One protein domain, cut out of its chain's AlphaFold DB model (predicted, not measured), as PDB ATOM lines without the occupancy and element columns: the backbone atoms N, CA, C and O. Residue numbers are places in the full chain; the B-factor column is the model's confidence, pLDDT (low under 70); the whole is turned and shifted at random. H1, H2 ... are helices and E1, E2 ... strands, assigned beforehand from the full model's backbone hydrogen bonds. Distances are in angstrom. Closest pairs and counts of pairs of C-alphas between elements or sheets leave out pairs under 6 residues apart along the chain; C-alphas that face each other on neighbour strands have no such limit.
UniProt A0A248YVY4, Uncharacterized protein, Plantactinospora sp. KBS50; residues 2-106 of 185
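Overview. This is residues 2 to 106 of the 185 residues of an uncharacterized protein of Plantactinospora sp. KBS50 (UniProt A0A248YVY4). A narrow wall of three parallel strands, E1, E2 and E3, has the longest helix, H2, running lengthwise alongside it and only grazing it. The short helices H1 and H3 pack together near the ends where E1 and E2 begin, H5 caps the other end of the sheet, and after E2 a long loop folds back to H4, with residues 65 to 71 sticking out. The printed part has 105 residues, with five named helices and three named strands in the order H1 E1 H2 H3 E2 H4 E3 H5; the class is mixed. The sheet's order is E1, E2, E3. The whole is only just compact, close to loose, with a radius of gyration of the C-alphas of 15.1 A and spans of 43 by 33 by 23 A.

Arrangement. H1, residues 8 to 13, only just touches H2, residues 28 to 43, with 3 pairs of C-alphas within 8 A, the closest those of Pro 8 and Ile 41 at 5.4 A; they are about perpendicular at 84 degrees. H1 touches H3, residues 48 to 54; the closest C-alphas are those of Ala 12 and Ile 51, 5.1 A apart. Edge strand E1, residues 18 to 23, is parallel to inner strand E2, residues 55 to 62, at 19 degrees, with N 20 and O 56 at 2.8 A, within hydrogen-bond range. H2 only grazes the sheet with residues 29 to 34. H4, residues 78 to 82, is close to H2 but not clearly touching; the C-alphas of Gln 31 and Trp 79, their closest, are 6.8 A apart. E2 is parallel to edge strand E3, residues 88 to 93, at 27 degrees, with N 59 and O 89 at 2.9 A, within hydrogen-bond range. E1, H2 H3, E2 and E2, H4, E3 are strand-helix-strand units, parallel neighbour strands joined through helices, with right-handed crossovers. H5, residues 95 to 104, is on the sheet over E2 at a height over the sheet of 7.8 A; the C-alphas of Ala 62 and Gln 95, the closest of E2 and H5, are 5.1 A apart. Every O i to N i+4 pair is within hydrogen-bond range in H1, H2 and H5; H3 has 1 of 3 and H4 0 of 1, beside 3 of 4 and 2 of 2 O i to N i+3 pairs.

Along the chain. H1 begins at C-alpha 8 (157.664, 278.961, 371.694). From first to last C-alpha, E1 measures 16.8 A, H2 22.6 A, E2 22.9 A, E3 16.6 A and H5 12.4 A; H1, H3 and H4 are shorter. H5 ends at C-alpha 104 (186.231, 293.872, 387.862).

Size, cuts and confidence. The C-alphas farthest apart are those of Arg 45 and Arg 96, 44.7 A. The printed part has no cut. The link from E2 to H4, residues 63 to 77, is long. Residues 2 to 4 and 67 to 69 have pLDDT under 70.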
ATOM      1  N   GLY A   2     166.697 275.645 371.043       52.88
ATOM      2  CA  GLY A   2     166.011 274.333 371.053       52.88
ATOM      3  C   GLY A   2     166.377 273.407 372.220       52.88
ATOM      4  O   GLY A   2     165.500 272.997 372.974       52.88
ATOM      5  N   HIS A   3     167.675 273.175 372.434       65.25
ATOM      6  CA  HIS A   3     168.183 272.308 373.508       65.25
ATOM      7  C   HIS A   3     168.007 272.881 374.928       65.25
ATOM      8  O   HIS A   3     168.106 272.140 375.898       65.25
ATOM      9  N   LEU A   4     167.741 274.189 375.065       69.44
ATOM     10  CA  LEU A   4     167.504 274.844 376.360       69.44
ATOM     11  C   LEU A   4     166.024 274.824 376.773       69.44
ATOM     12  O   LEU A   4     165.687 275.303 377.851       69.44
ATOM     13  N   GLY A   5     165.120 274.334 375.915       81.06
ATOM     14  CA  GLY A   5     163.684 274.357 376.206       81.06
ATOM     15  C   GLY A   5     163.033 275.744 376.080       81.06
ATOM     16  O   GLY A   5     161.981 275.976 376.671       81.06
ATOM     17  N   ILE A   6     163.648 276.678 375.338       87.12
ATOM     18  CA  ILE A   6     163.223 278.097 375.259       87.12
ATOM     19  C   ILE A   6     162.496 278.416 373.928       87.12
ATOM     20  O   ILE A   6     162.271 279.568 373.582       87.12
ATOM     21  N   THR A   7     162.085 277.401 373.165       91.38
ATOM     22  CA  THR A   7     161.279 277.590 371.939       91.38
ATOM     23  C   THR A   7     159.830 277.943 372.278       91.38
ATOM     24  O   THR A   7     159.359 277.512 373.331       91.38
ATOM     25  N   PRO A   8     159.068 278.645 371.417       93.31
ATOM     26  CA  PRO A   8     157.664 278.961 371.694       93.31
ATOM     27  C   PRO A   8     156.828 277.729 372.079       93.31
ATOM     28  O   PRO A   8     156.090 277.772 373.067       93.31
ATOM     29  N   HIS A   9     157.029 276.603 371.387       92.19
ATOM     30  CA  HIS A   9     156.398 275.324 371.718       92.19
ATOM     31  C   HIS A   9     156.717 274.847 373.148       92.19
ATOM     32  O   HIS A   9     155.802 274.629 373.945       92.19
ATOM     33  N   HIS A  10     157.998 274.729 373.519       93.44
ATOM     34  CA  HIS A  10     158.381 274.322 374.878       93.44
ATOM     35  C   HIS A  10     157.929 275.342 375.923       93.44
ATOM     36  O   HIS A  10     157.505 274.996 377.030       93.44
ATOM     37  N   LEU A  11     157.972 276.623 375.559       94.00
ATOM     38  CA  LEU A  11     157.557 277.695 376.428       94.00
ATOM     39  C   LEU A  11     156.063 277.576 376.780       94.00
ATOM     40  O   LEU A  11     155.717 277.814 377.941       94.00
ATOM     41  N   ALA A  12     155.205 277.198 375.833       94.06
ATOM     42  CA  ALA A  12     153.768 277.041 376.052       94.06
ATOM     43  C   ALA A  12     153.419 275.844 376.955       94.06
ATOM     44  O   ALA A  12     152.512 275.951 377.777       94.06
ATOM     45  N   HIS A  13     154.163 274.739 376.853       93.62
ATOM     46  CA  HIS A  13     153.807 273.468 377.500       93.62
ATOM     47  C   HIS A  13     154.496 273.215 378.844       93.62
ATOM     48  O   HIS A  13     154.178 272.249 379.539       93.62
ATOM     49  N   ARG A  14     155.447 274.059 379.254       91.50
ATOM     50  CA  ARG A  14     156.171 273.805 380.501       91.50
ATOM     51  C   ARG A  14     155.293 273.976 381.744       91.50
ATOM     52  O   ARG A  14     154.496 274.915 381.875       91.50
ATOM     53  N   GLN A  15     155.587 273.158 382.747       90.69
ATOM     54  CA  GLN A  15     154.946 273.256 384.056       90.69
ATOM     55  C   GLN A  15     155.423 274.490 384.835       90.69
ATOM     56  O   GLN A  15     154.610 275.322 385.243       90.69
ATOM     57  N   LYS A  16     156.743 274.674 384.966       91.00
ATOM     58  CA  LYS A  16     157.357 275.749 385.766       91.00
ATOM     59  C   LYS A  16     157.916 276.875 384.897       91.00
ATOM     60  O   LYS A  16     158.525 276.559 383.884       91.00
ATOM     61  N   PRO A  17     157.780 278.159 385.275       92.81
ATOM     62  CA  PRO A  17     158.374 279.273 384.535       92.81
ATOM     63  C   PRO A  17     159.882 279.110 384.291       92.81
ATOM     64  O   PRO A  17     160.586 278.538 385.117       92.81
ATOM     65  N   VAL A  18     160.377 279.666 383.182       94.38
ATOM     66  CA  VAL A  18     161.821 279.838 382.953       94.38
ATOM     67  C   VAL A  18     162.248 281.163 383.563       94.38
ATOM     68  O   VAL A  18     161.538 282.160 383.414       94.38
ATOM     69  N   ALA A  19     163.389 281.164 384.241       94.75
ATOM     70  CA  ALA A  19     163.991 282.368 384.785       94.75
ATOM     71  C   ALA A  19     165.249 282.732 384.004       94.75
ATOM     72  O   ALA A  19     166.190 281.947 383.927       94.75
ATOM     73  N   PHE A  20     165.254 283.939 383.451       94.44
ATOM     74  CA  PHE A  20     166.451 284.602 382.963       94.44
ATOM     75  C   PHE A  20     167.033 285.407 384.116       94.44
ATOM     76  O   PHE A  20     166.332 286.236 384.694       94.44
ATOM     77  N   VAL A  21     168.289 285.142 384.464       93.69
ATOM     78  CA  VAL A  21     168.986 285.757 385.599       93.69
ATOM     79  C   VAL A  21     170.255 286.411 385.072       93.69
ATOM     80  O   VAL A  21     170.985 285.780 384.317       93.69
ATOM     81  N   ASP A  22     170.472 287.678 385.408       90.81
ATOM     82  CA  ASP A  22     171.587 288.474 384.893       90.81
ATOM     83  C   ASP A  22     171.949 289.598 385.873       90.81
ATOM     84  O   ASP A  22     171.102 290.045 386.654       90.81
ATOM     85  N   LEU A  23     173.196 290.071 385.826       89.50
ATOM     86  CA  LEU A  23     173.604 291.297 386.508       89.50
ATOM     87  C   LEU A  23     173.119 292.506 385.711       89.50
ATOM     88  O   LEU A  23     173.453 292.684 384.543       89.50
ATOM     89  N   VAL A  24     172.329 293.364 386.352       86.38
ATOM     90  CA  VAL A  24     171.628 294.443 385.656       86.38
ATOM     91  C   VAL A  24     172.144 295.807 386.084       86.38
ATOM     92  O   VAL A  24     171.904 296.247 387.205       86.38
ATOM     93  N   HIS A  25     172.773 296.504 385.134       80.88
ATOM     94  CA  HIS A  25     173.074 297.935 385.237       80.88
ATOM     95  C   HIS A  25     171.912 298.811 384.721       80.88
ATOM     96  O   HIS A  25     171.579 299.815 385.335       80.88
ATOM     97  N   GLY A  26     171.248 298.422 383.618       76.69
ATOM     98  CA  GLY A  26     170.216 299.260 382.969       76.69
ATOM     99  C   GLY A  26     169.101 298.531 382.204       76.69
ATOM    100  O   GLY A  26     168.323 299.166 381.506       76.69
ATOM    101  N   GLY A  27     169.023 297.199 382.277       82.81
ATOM    102  CA  GLY A  27     167.895 296.408 381.748       82.81
ATOM    103  C   GLY A  27     167.857 296.169 380.229       82.81
ATOM    104  O   GLY A  27     167.029 295.385 379.763       82.81
ATOM    105  N   ARG A  28     168.761 296.775 379.445       86.19
ATOM    106  CA  ARG A  28     168.769 296.679 377.969       86.19
ATOM    107  C   ARG A  28     168.893 295.245 377.442       86.19
ATOM    108  O   ARG A  28     168.210 294.892 376.485       86.19
ATOM    109  N   THR A  29     169.713 294.410 378.080       87.06
ATOM    110  CA  THR A  29     169.861 292.990 377.717       87.06
ATOM    111  C   THR A  29     168.519 292.263 377.765       87.06
ATOM    112  O   THR A  29     168.141 291.583 376.812       87.06
ATOM    113  N   TYR A  30     167.750 292.468 378.835       92.50
ATOM    114  CA  TYR A  30     166.429 291.864 378.974       92.50
ATOM    115  C   TYR A  30     165.398 292.432 378.014       92.50
ATOM    116  O   TYR A  30     164.588 291.666 377.501       92.50
ATOM    117  N   GLN A  31     165.454 293.728 377.712       92.19
ATOM    118  CA  GLN A  31     164.605 294.311 376.677       92.19
ATOM    119  C   GLN A  31     164.840 293.634 375.318       92.19
ATOM    120  O   GLN A  31     163.889 293.193 374.675       92.19
ATOM    121  N   ASN A  32     166.101 293.499 374.901       91.25
ATOM    122  CA  ASN A  32     166.448 292.853 373.634       91.25
ATOM    123  C   ASN A  32     165.993 291.387 373.609       91.25
ATOM    124  O   ASN A  32     165.376 290.947 372.639       91.25
ATOM    125  N   LEU A  33     166.241 290.646 374.694       92.06
ATOM    126  CA  LEU A  33     165.797 289.260 374.825       92.06
ATOM    127  C   LEU A  33     164.268 289.139 374.769       92.06
ATOM    128  O   LEU A  33     163.746 288.255 374.090       92.06
ATOM    129  N   PHE A  34     163.541 290.027 375.448       94.81
ATOM    130  CA  PHE A  34     162.084 290.053 375.407       94.81
ATOM    131  C   PHE A  34     161.571 290.268 373.982       94.81
ATOM    132  O   PHE A  34     160.696 289.525 373.543       94.81
ATOM    133  N   HIS A  35     162.110 291.247 373.252       95.06
ATOM    134  CA  HIS A  35     161.671 291.524 371.885       95.06
ATOM    135  C   HIS A  35     161.963 290.359 370.942       95.06
ATOM    136  O   HIS A  35     161.085 289.996 370.162       95.06
ATOM    137  N   LEU A  36     163.130 289.720 371.075       94.06
ATOM    138  CA  LEU A  36     163.469 288.516 370.316       94.06
ATOM    139  C   LEU A  36     162.456 287.391 370.572       94.06
ATOM    140  O   LEU A  36     161.890 286.837 369.633       94.06
ATOM    141  N   LEU A  37     162.177 287.082 371.844       94.75
ATOM    142  CA  LEU A  37     161.203 286.048 372.205       94.75
ATOM    143  C   LEU A  37     159.796 286.408 371.729       94.75
ATOM    144  O   LEU A  37     159.081 285.554 371.211       94.75
ATOM    145  N   ARG A  38     159.380 287.666 371.899       95.75
ATOM    146  CA  ARG A  38     158.045 288.116 371.506       95.75
ATOM    147  C   ARG A  38     157.856 288.068 369.993       95.75
ATOM    148  O   ARG A  38     156.761 287.692 369.574       95.75
ATOM    149  N   GLY A  39     158.883 288.426 369.222       96.38
ATOM    150  CA  GLY A  39     158.913 288.302 367.765       96.38
ATOM    151  C   GLY A  39     158.744 286.849 367.340       96.38
ATOM    152  O   GLY A  39     157.756 286.522 366.689       96.38
ATOM    153  N   TRP A  40     159.592 285.959 367.859       95.44
ATOM    154  CA  TRP A  40     159.551 284.530 367.541       95.44
ATOM    155  C   TRP A  40     158.208 283.866 367.903       95.44
ATOM    156  O   TRP A  40     157.629 283.127 367.112       95.44
ATOM    157  N   ILE A  41     157.641 284.186 369.072       95.62
ATOM    158  CA  ILE A  41     156.300 283.716 369.475       95.62
ATOM    159  C   ILE A  41     155.220 284.201 368.503       95.62
ATOM    160  O   ILE A  41     154.251 283.486 368.255       95.62
ATOM    161  N   SER A  42     155.365 285.423 367.982       96.00
ATOM    162  CA  SER A  42     154.432 285.989 367.010       96.00
ATOM    163  C   SER A  42     154.517 285.274 365.668       96.00
ATOM    164  O   SER A  42     153.481 284.950 365.092       96.00
ATOM    165  N   GLU A  43     155.737 285.025 365.194       96.25
ATOM    166  CA  GLU A  43     156.022 284.330 363.936       96.25
ATOM    167  C   GLU A  43     155.458 282.905 363.953       96.25
ATOM    168  O   GLU A  43     154.764 282.507 363.021       96.25
ATOM    169  N   GLU A  44     155.643 282.174 365.056       95.50
ATOM    170  CA  GLU A  44     155.097 280.819 365.231       95.50
ATOM    171  C   GLU A  44     153.618 280.791 365.660       95.50
ATOM    172  O   GLU A  44     153.064 279.717 365.896       95.50
ATOM    173  N   ARG A  45     152.960 281.952 365.791       94.50
ATOM    174  CA  ARG A  45     151.562 282.083 366.258       94.50
ATOM    175  C   ARG A  45     151.284 281.333 367.570       94.50
ATOM    176  O   ARG A  45     150.176 280.851 367.807       94.50
ATOM    177  N   ALA A  46     152.283 281.240 368.444       94.69
ATOM    178  CA  ALA A  46     152.161 280.522 369.704       94.69
ATOM    179  C   ALA A  46     151.352 281.328 370.739       94.69
ATOM    180  O   ALA A  46     151.276 282.559 370.697       94.69
ATOM    181  N   ALA A  47     150.752 280.631 371.710       95.06
ATOM    182  CA  ALA A  47     149.829 281.217 372.683       95.06
ATOM    183  C   ALA A  47     150.522 282.184 373.668       95.06
ATOM    184  O   ALA A  47     150.892 281.817 374.787       95.06
ATOM    185  N   TRP A  48     150.665 283.454 373.276       96.50
ATOM    186  CA  TRP A  48     151.296 284.499 374.091       96.50
ATOM    187  C   TRP A  48     150.670 284.640 375.486       96.50
ATOM    188  O   TRP A  48     151.390 284.792 376.477       96.50
ATOM    189  N   SER A  49     149.339 284.548 375.578       95.38
ATOM    190  CA  SER A  49     148.591 284.636 376.840       95.38
ATOM    191  C   SER A  49     149.063 283.610 377.873       95.38
ATOM    192  O   SER A  49     149.142 283.941 379.057       95.38
ATOM    193  N   VAL A  50     149.452 282.415 377.418       95.69
ATOM    194  CA  VAL A  50     150.039 281.351 378.237       95.69
ATOM    195  C   VAL A  50     151.519 281.629 378.474       95.69
ATOM    196  O   VAL A  50     151.956 281.703 379.625       95.69
ATOM    197  N   ILE A  51     152.294 281.844 377.408       96.25
ATOM    198  CA  ILE A  51     153.759 281.941 377.479       96.25
ATOM    199  C   ILE A  51     154.214 283.072 378.407       96.25
ATOM    200  O   ILE A  51     155.130 282.861 379.204       96.25
ATOM    201  N   ARG A  52     153.551 284.236 378.396       96.19
ATOM    202  CA  ARG A  52     153.917 285.380 379.253       96.19
ATOM    203  C   ARG A  52     153.895 285.050 380.747       96.19
ATOM    204  O   ARG A  52     154.683 285.592 381.514       96.19
ATOM    205  N   THR A  53     153.033 284.123 381.171       95.56
ATOM    206  CA  THR A  53     152.946 283.681 382.576       95.56
ATOM    207  C   THR A  53     154.107 282.779 382.980       95.56
ATOM    208  O   THR A  53     154.393 282.613 384.169       95.56
ATOM    209  N   LYS A  54     154.811 282.232 381.990       95.50
ATOM    210  CA  LYS A  54     155.920 281.303 382.147       95.50
ATOM    211  C   LYS A  54     157.281 281.993 382.014       95.50
ATOM    212  O   LYS A  54     158.296 281.317 382.104       95.50
ATOM    213  N   LEU A  55     157.356 283.303 381.800       95.69
ATOM    214  CA  LEU A  55     158.630 284.033 381.748       95.69
ATOM    215  C   LEU A  55     158.916 284.702 383.097       95.69
ATOM    216  O   LEU A  55     158.006 285.257 383.716       95.69
ATOM    217  N   ARG A  56     160.167 284.640 383.559       96.25
ATOM    218  CA  ARG A  56     160.704 285.407 384.690       96.25
ATOM    219  C   ARG A  56     162.017 286.068 384.269       96.25
ATOM    220  O   ARG A  56     162.843 285.428 383.628       96.25
ATOM    221  N   PHE A  57     162.205 287.320 384.661       95.38
ATOM    222  CA  PHE A  57     163.434 288.088 384.512       95.38
ATOM    223  C   PHE A  57     163.864 288.557 385.902       95.38
ATOM    224  O   PHE A  57     163.123 289.273 386.583       95.38
ATOM    225  N   ILE A  58     165.032 288.103 386.340       94.81
ATOM    226  CA  ILE A  58     165.560 288.317 387.686       94.81
ATOM    227  C   ILE A  58     166.846 289.126 387.563       94.81
ATOM    228  O   ILE A  58     167.912 288.582 387.288       94.81
ATOM    229  N   GLY A  59     166.738 290.433 387.783       93.31
ATOM    230  CA  GLY A  59     167.891 291.320 387.745       93.31
ATOM    231  C   GLY A  59     168.644 291.326 389.069       93.31
ATOM    232  O   GLY A  59     168.079 291.678 390.106       93.31
ATOM    233  N   ILE A  60     169.927 290.983 389.026       92.69
ATOM    234  CA  ILE A  60     170.851 291.135 390.146       92.69
ATOM    235  C   ILE A  60     171.387 292.573 390.123       92.69
ATOM    236  O   ILE A  60     172.128 292.955 389.215       92.69
ATOM    237  N   THR A  61     171.004 293.389 391.104       91.56
ATOM    238  CA  THR A  61     171.313 294.830 391.148       91.56
ATOM    239  C   THR A  61     172.224 295.187 392.316       91.56
ATOM    240  O   THR A  61     172.246 294.496 393.336       91.56
ATOM    241  N   ALA A  62     172.939 296.307 392.218       89.25
ATOM    242  CA  ALA A  62     173.618 296.875 393.375       89.25
ATOM    243  C   ALA A  62     172.577 297.309 394.423       89.25
ATOM    244  O   ALA A  62     171.558 297.924 394.097       89.25
ATOM    245  N   ARG A  63     172.816 296.969 395.690       87.50
ATOM    246  CA  ARG A  63     171.996 297.404 396.821       87.50
ATOM    247  C   ARG A  63     172.186 298.902 397.009       87.50
ATOM    248  O   ARG A  63     173.298 299.369 397.235       87.50
ATOM    249  N   THR A  64     171.081 299.629 396.954       80.69
ATOM    250  CA  THR A  64     171.010 301.059 397.251       80.69
ATOM    251  C   THR A  64     170.225 301.279 398.547       80.69
ATOM    252  O   THR A  64     169.771 300.324 399.186       80.69
ATOM    253  N   LYS A  65     170.079 302.539 398.974       77.25
ATOM    254  CA  LYS A  65     169.225 302.883 400.119       77.25
ATOM    255  C   LYS A  65     167.795 302.391 399.864       77.25
ATOM    256  O   LYS A  65     167.247 302.599 398.780       77.25
ATOM    257  N   THR A  66     167.197 301.757 400.872       74.75
ATOM    258  CA  THR A  66     165.798 301.310 400.800       74.75
ATOM    259  C   THR A  66     164.892 302.530 400.917       74.75
ATOM    260  O   THR A  66     164.953 303.257 401.904       74.75
ATOM    261  N   SER A  67     164.084 302.781 399.893       69.25
ATOM    262  CA  SER A  67     163.121 303.878 399.817       69.25
ATOM    263  C   SER A  67     161.928 303.429 398.966       69.25
ATOM    264  O   SER A  67     162.108 302.629 398.045       69.25
ATOM    265  N   PRO A  68     160.710 303.955 399.196       66.25
ATOM    266  CA  PRO A  68     159.588 303.755 398.275       66.25
ATOM    267  C   PRO A  68     159.930 304.122 396.820       66.25
ATOM    268  O   PRO A  68     159.387 303.528 395.892       66.25
ATOM    269  N   ASN A  69     160.886 305.039 396.630       68.06
ATOM    270  CA  ASN A  69     161.356 305.518 395.330       68.06
ATOM    271  C   ASN A  69     162.636 304.816 394.844       68.06
ATOM    272  O   ASN A  69     163.304 305.320 393.941       68.06
ATOM    273  N   THR A  70     163.027 303.682 395.440       74.38
ATOM    274  CA  THR A  70     164.195 302.926 394.969       74.38
ATOM    275  C   THR A  70     163.985 302.515 393.514       74.38
ATOM    276  O   THR A  70     163.069 301.754 393.191       74.38
ATOM    277  N   TRP A  71     164.865 303.019 392.647       75.19
ATOM    278  CA  TRP A  71     164.866 302.740 391.218       75.19
ATOM    279  C   TRP A  71     164.876 301.233 390.949       75.19
ATOM    280  O   TRP A  71     165.671 300.484 391.525       75.19
ATOM    281  N   ARG A  72     163.998 300.788 390.046       80.38
ATOM    282  CA  ARG A  72     163.982 299.409 389.549       80.38
ATOM    283  C   ARG A  72     164.350 299.401 388.079       80.38
ATOM    284  O   ARG A  72     163.803 300.170 387.295       80.38
ATOM    285  N   TRP A  73     165.189 298.447 387.695       84.25
ATOM    286  CA  TRP A  73     165.693 298.318 386.328       84.25
ATOM    287  C   TRP A  73     164.607 298.126 385.257       84.25
ATOM    288  O   TRP A  73     164.858 298.366 384.081       84.25
ATOM    289  N   TYR A  74     163.399 297.715 385.653       84.06
ATOM    290  CA  TYR A  74     162.244 297.562 384.766       84.06
ATOM    291  C   TYR A  74     161.216 298.703 384.857       84.06
ATOM    292  O   TYR A  74     160.241 298.689 384.114       84.06
ATOM    293  N   GLN A  75     161.383 299.678 385.758       80.38
ATOM    294  CA  GLN A  75     160.352 300.687 386.046       80.38
ATOM    295  C   GLN A  75     160.065 301.609 384.857       80.38
ATOM    296  O   GLN A  75     158.915 301.964 384.626       80.38
ATOM    297  N   ALA A  76     161.097 301.961 384.091       76.88
ATOM    298  CA  ALA A  76     160.981 302.783 382.888       76.88
ATOM    299  C   ALA A  76     160.981 301.948 381.594       76.88
ATOM    300  O   ALA A  76     161.189 302.491 380.515       76.88
ATOM    301  N   ALA A  77     160.804 300.626 381.687       84.75
ATOM    302  CA  ALA A  77     160.914 299.728 380.549       84.75
ATOM    303  C   ALA A  77     159.515 299.398 379.990       84.75
ATOM    304  O   ALA A  77     158.804 298.604 380.606       84.75
ATOM    305  N   PRO A  78     159.094 299.934 378.824       89.38
ATOM    306  CA  PRO A  78     157.718 299.760 378.334       89.38
ATOM    307  C   PRO A  78     157.316 298.295 378.137       89.38
ATOM    308  O   PRO A  78     156.157 297.922 378.311       89.38
ATOM    309  N   TRP A  79     158.286 297.431 377.821       92.38
ATOM    310  CA  TRP A  79     158.054 296.002 377.637       92.38
ATOM    311  C   TRP A  79     157.611 295.278 378.923       92.38
ATOM    312  O   TRP A  79     156.955 294.239 378.851       92.38
ATOM    313  N   ALA A  80     157.917 295.839 380.098       91.62
ATOM    314  CA  ALA A  80     157.517 295.288 381.388       91.62
ATOM    315  C   ALA A  80     155.992 295.158 381.518       91.62
ATOM    316  O   ALA A  80     155.509 294.202 382.122       91.62
ATOM    317  N   ALA A  81     155.232 296.069 380.899       92.31
ATOM    318  CA  ALA A  81     153.769 296.087 380.947       92.31
ATOM    319  C   ALA A  81     153.114 294.867 380.270       92.31
ATOM    320  O   ALA A  81     151.967 294.531 380.561       92.31
ATOM    321  N   TYR A  82     153.835 294.164 379.391       94.62
ATOM    322  CA  TYR A  82     153.325 292.964 378.721       94.62
ATOM    323  C   TYR A  82     153.402 291.705 379.593       94.62
ATOM    324  O   TYR A  82     152.848 290.661 379.230       94.62
ATOM    325  N   LEU A  83     154.081 291.786 380.738       94.94
ATOM    326  CA  LEU A  83     154.316 290.667 381.636       94.94
ATOM    327  C   LEU A  83     153.546 290.828 382.953       94.94
ATOM    328  O   LEU A  83     153.279 291.944 383.399       94.94
ATOM    329  N   PRO A  84     153.201 289.716 383.623       93.75
ATOM    330  CA  PRO A  84     152.695 289.771 384.989       93.75
ATOM    331  C   PRO A  84     153.695 290.443 385.942       93.75
ATOM    332  O   PRO A  84     154.904 290.286 385.793       93.75
ATOM    333  N   ARG A  85     153.209 291.114 386.992       87.56
ATOM    334  CA  ARG A  85     154.068 291.831 387.958       87.56
ATOM    335  C   ARG A  85     155.124 290.940 388.624       87.56
ATOM    336  O   ARG A  85     156.239 291.386 388.865       87.56
ATOM    337  N   ASN A  86     154.792 289.679 388.903       89.50
ATOM    338  CA  ASN A  86     155.724 288.711 389.493       89.50
ATOM    339  C   ASN A  86     156.749 288.155 388.488       89.50
ATOM    340  O   ASN A  86     157.570 287.317 388.860       89.50
ATOM    341  N   ALA A  87     156.693 288.582 387.224       94.06
ATOM    342  CA  ALA A  87     157.660 288.195 386.214       94.06
ATOM    343  C   ALA A  87     158.974 288.968 386.306       94.06
ATOM    344  O   ALA A  87     159.964 288.517 385.746       94.06
ATOM    345  N   LEU A  88     158.985 290.101 387.006       93.19
ATOM    346  CA  LEU A  88     160.112 291.022 387.062       93.19
ATOM    347  C   LEU A  88     160.564 291.156 388.513       93.19
ATOM    348  O   LEU A  88     159.887 291.763 389.346       93.19
ATOM    349  N   VAL A  89     161.705 290.552 388.824       91.31
ATOM    350  CA  VAL A  89     162.232 290.472 390.188       91.31
ATOM    351  C   VAL A  89     163.599 291.139 390.236       91.31
ATOM    352  O   VAL A  89     164.381 291.049 389.290       91.31
ATOM    353  N   SER A  90     163.881 291.816 391.345       90.19
ATOM    354  CA  SER A  90     165.212 292.337 391.646       90.19
ATOM    355  C   SER A  90     165.777 291.606 392.853       90.19
ATOM    356  O   SER A  90     165.081 291.448 393.856       90.19
ATOM    357  N   VAL A  91     167.038 291.198 392.764       90.06
ATOM    358  CA  VAL A  91     167.816 290.655 393.881       90.06
ATOM    359  C   VAL A  91     169.014 291.570 394.082       90.06
ATOM    360  O   VAL A  91     169.814 291.753 393.170       90.06
ATOM    361  N   SER A  92     169.132 292.188 395.255       89.81
ATOM    362  CA  SER A  92     170.192 293.169 395.497       89.81
ATOM    363  C   SER A  92     171.415 292.552 396.174       89.81
ATOM    364  O   SER A  92     171.278 291.950 397.241       89.81
ATOM    365  N   LEU A  93     172.605 292.798 395.631       90.31
ATOM    366  CA  LEU A  93     173.890 292.463 396.255       90.31
ATOM    367  C   LEU A  93     174.548 293.704 396.857       90.31
ATOM    368  O   LEU A  93     174.332 294.817 396.385       90.31
ATOM    369  N   GLY A  94     175.378 293.533 397.890       90.25
ATOM    370  CA  GLY A  94     176.181 294.638 398.419       90.25
ATOM    371  C   GLY A  94     177.026 295.286 397.316       90.25
ATOM    372  O   GLY A  94     177.545 294.584 396.452       90.25
ATOM    373  N   GLN A  95     177.171 296.615 397.342       89.06
ATOM    374  CA  GLN A  95     177.779 297.387 396.249       89.06
ATOM    375  C   GLN A  95     179.175 296.884 395.848       89.06
ATOM    376  O   GLN A  95     179.475 296.825 394.663       89.06
ATOM    377  N   ARG A  96     179.999 296.458 396.816       90.38
ATOM    378  CA  ARG A  96     181.330 295.887 396.547       90.38
ATOM    379  C   ARG A  96     181.262 294.562 395.788       90.38
ATOM    380  O   ARG A  96     181.977 294.388 394.814       90.38
ATOM    381  N   VAL A  97     180.383 293.650 396.212       91.19
ATOM    382  CA  VAL A  97     180.201 292.347 395.550       91.19
ATOM    383  C   VAL A  97     179.624 292.545 394.155       91.19
ATOM    384  O   VAL A  97     180.095 291.944 393.196       91.19
ATOM    385  N   TRP A  98     178.627 293.423 394.033       92.31
ATOM    386  CA  TRP A  98     178.047 293.742 392.739       92.31
ATOM    387  C   TRP A  98     179.089 294.359 391.800       92.31
ATOM    388  O   TRP A  98     179.237 293.867 390.691       92.31
ATOM    389  N   GLY A  99     179.851 295.363 392.249       89.69
ATOM    390  CA  GLY A  99     180.888 296.017 391.442       89.69
ATOM    391  C   GLY A  99     182.050 295.090 391.089       89.69
ATOM    392  O   GLY A  99     182.585 295.167 389.986       89.69
ATOM    393  N   TYR A 100     182.401 294.149 391.971       90.81
ATOM    394  CA  TYR A 100     183.346 293.091 391.627       90.81
ATOM    395  C   TYR A 100     182.831 292.273 390.442       90.81
ATOM    396  O   TYR A 100     183.483 292.199 389.407       90.81
ATOM    397  N   LEU A 101     181.625 291.719 390.561       88.44
ATOM    398  CA  LEU A 101     181.040 290.871 389.529       88.44
ATOM    399  C   LEU A 101     180.706 291.636 388.243       88.44
ATOM    400  O   LEU A 101     180.761 291.047 387.169       88.44
ATOM    401  N   ALA A 102     180.320 292.907 388.319       85.31
ATOM    402  CA  ALA A 102     179.922 293.696 387.159       85.31
ATOM    403  C   ALA A 102     181.132 294.256 386.401       85.31
ATOM    404  O   ALA A 102     181.197 294.103 385.183       85.31
ATOM    405  N   ASP A 103     182.093 294.836 387.127       86.00
ATOM    406  CA  ASP A 103     183.107 295.716 386.540       86.00
ATOM    407  C   ASP A 103     184.530 295.137 386.593       86.00
ATOM    408  O   ASP A 103     185.347 295.454 385.732       86.00
ATOM    409  N   HIS A 104     184.845 294.288 387.582       85.94
ATOM    410  CA  HIS A 104     186.231 293.872 387.862       85.94
ATOM    411  C   HIS A 104     186.512 292.413 387.501       85.94
ATOM    412  O   HIS A 104     187.608 292.088 387.047       85.94
ATOM    413  N   GLN A 105     185.536 291.524 387.689       85.00
ATOM    414  CA  GLN A 105     185.678 290.121 387.345       85.00
ATOM    415  C   GLN A 105     185.758 289.990 385.825       85.00
ATOM    416  O   GLN A 105     184.782 290.231 385.100       85.00
ATOM    417  N   HIS A 106     186.924 289.565 385.351       87.00
ATOM    418  CA  HIS A 106     187.154 289.367 383.934       87.00
ATOM    419  C   HIS A 106     186.209 288.296 383.375       87.00
ATOM    420  O   HIS A 106     186.018 287.223 383.950       87.00
TER     421      HIS A 106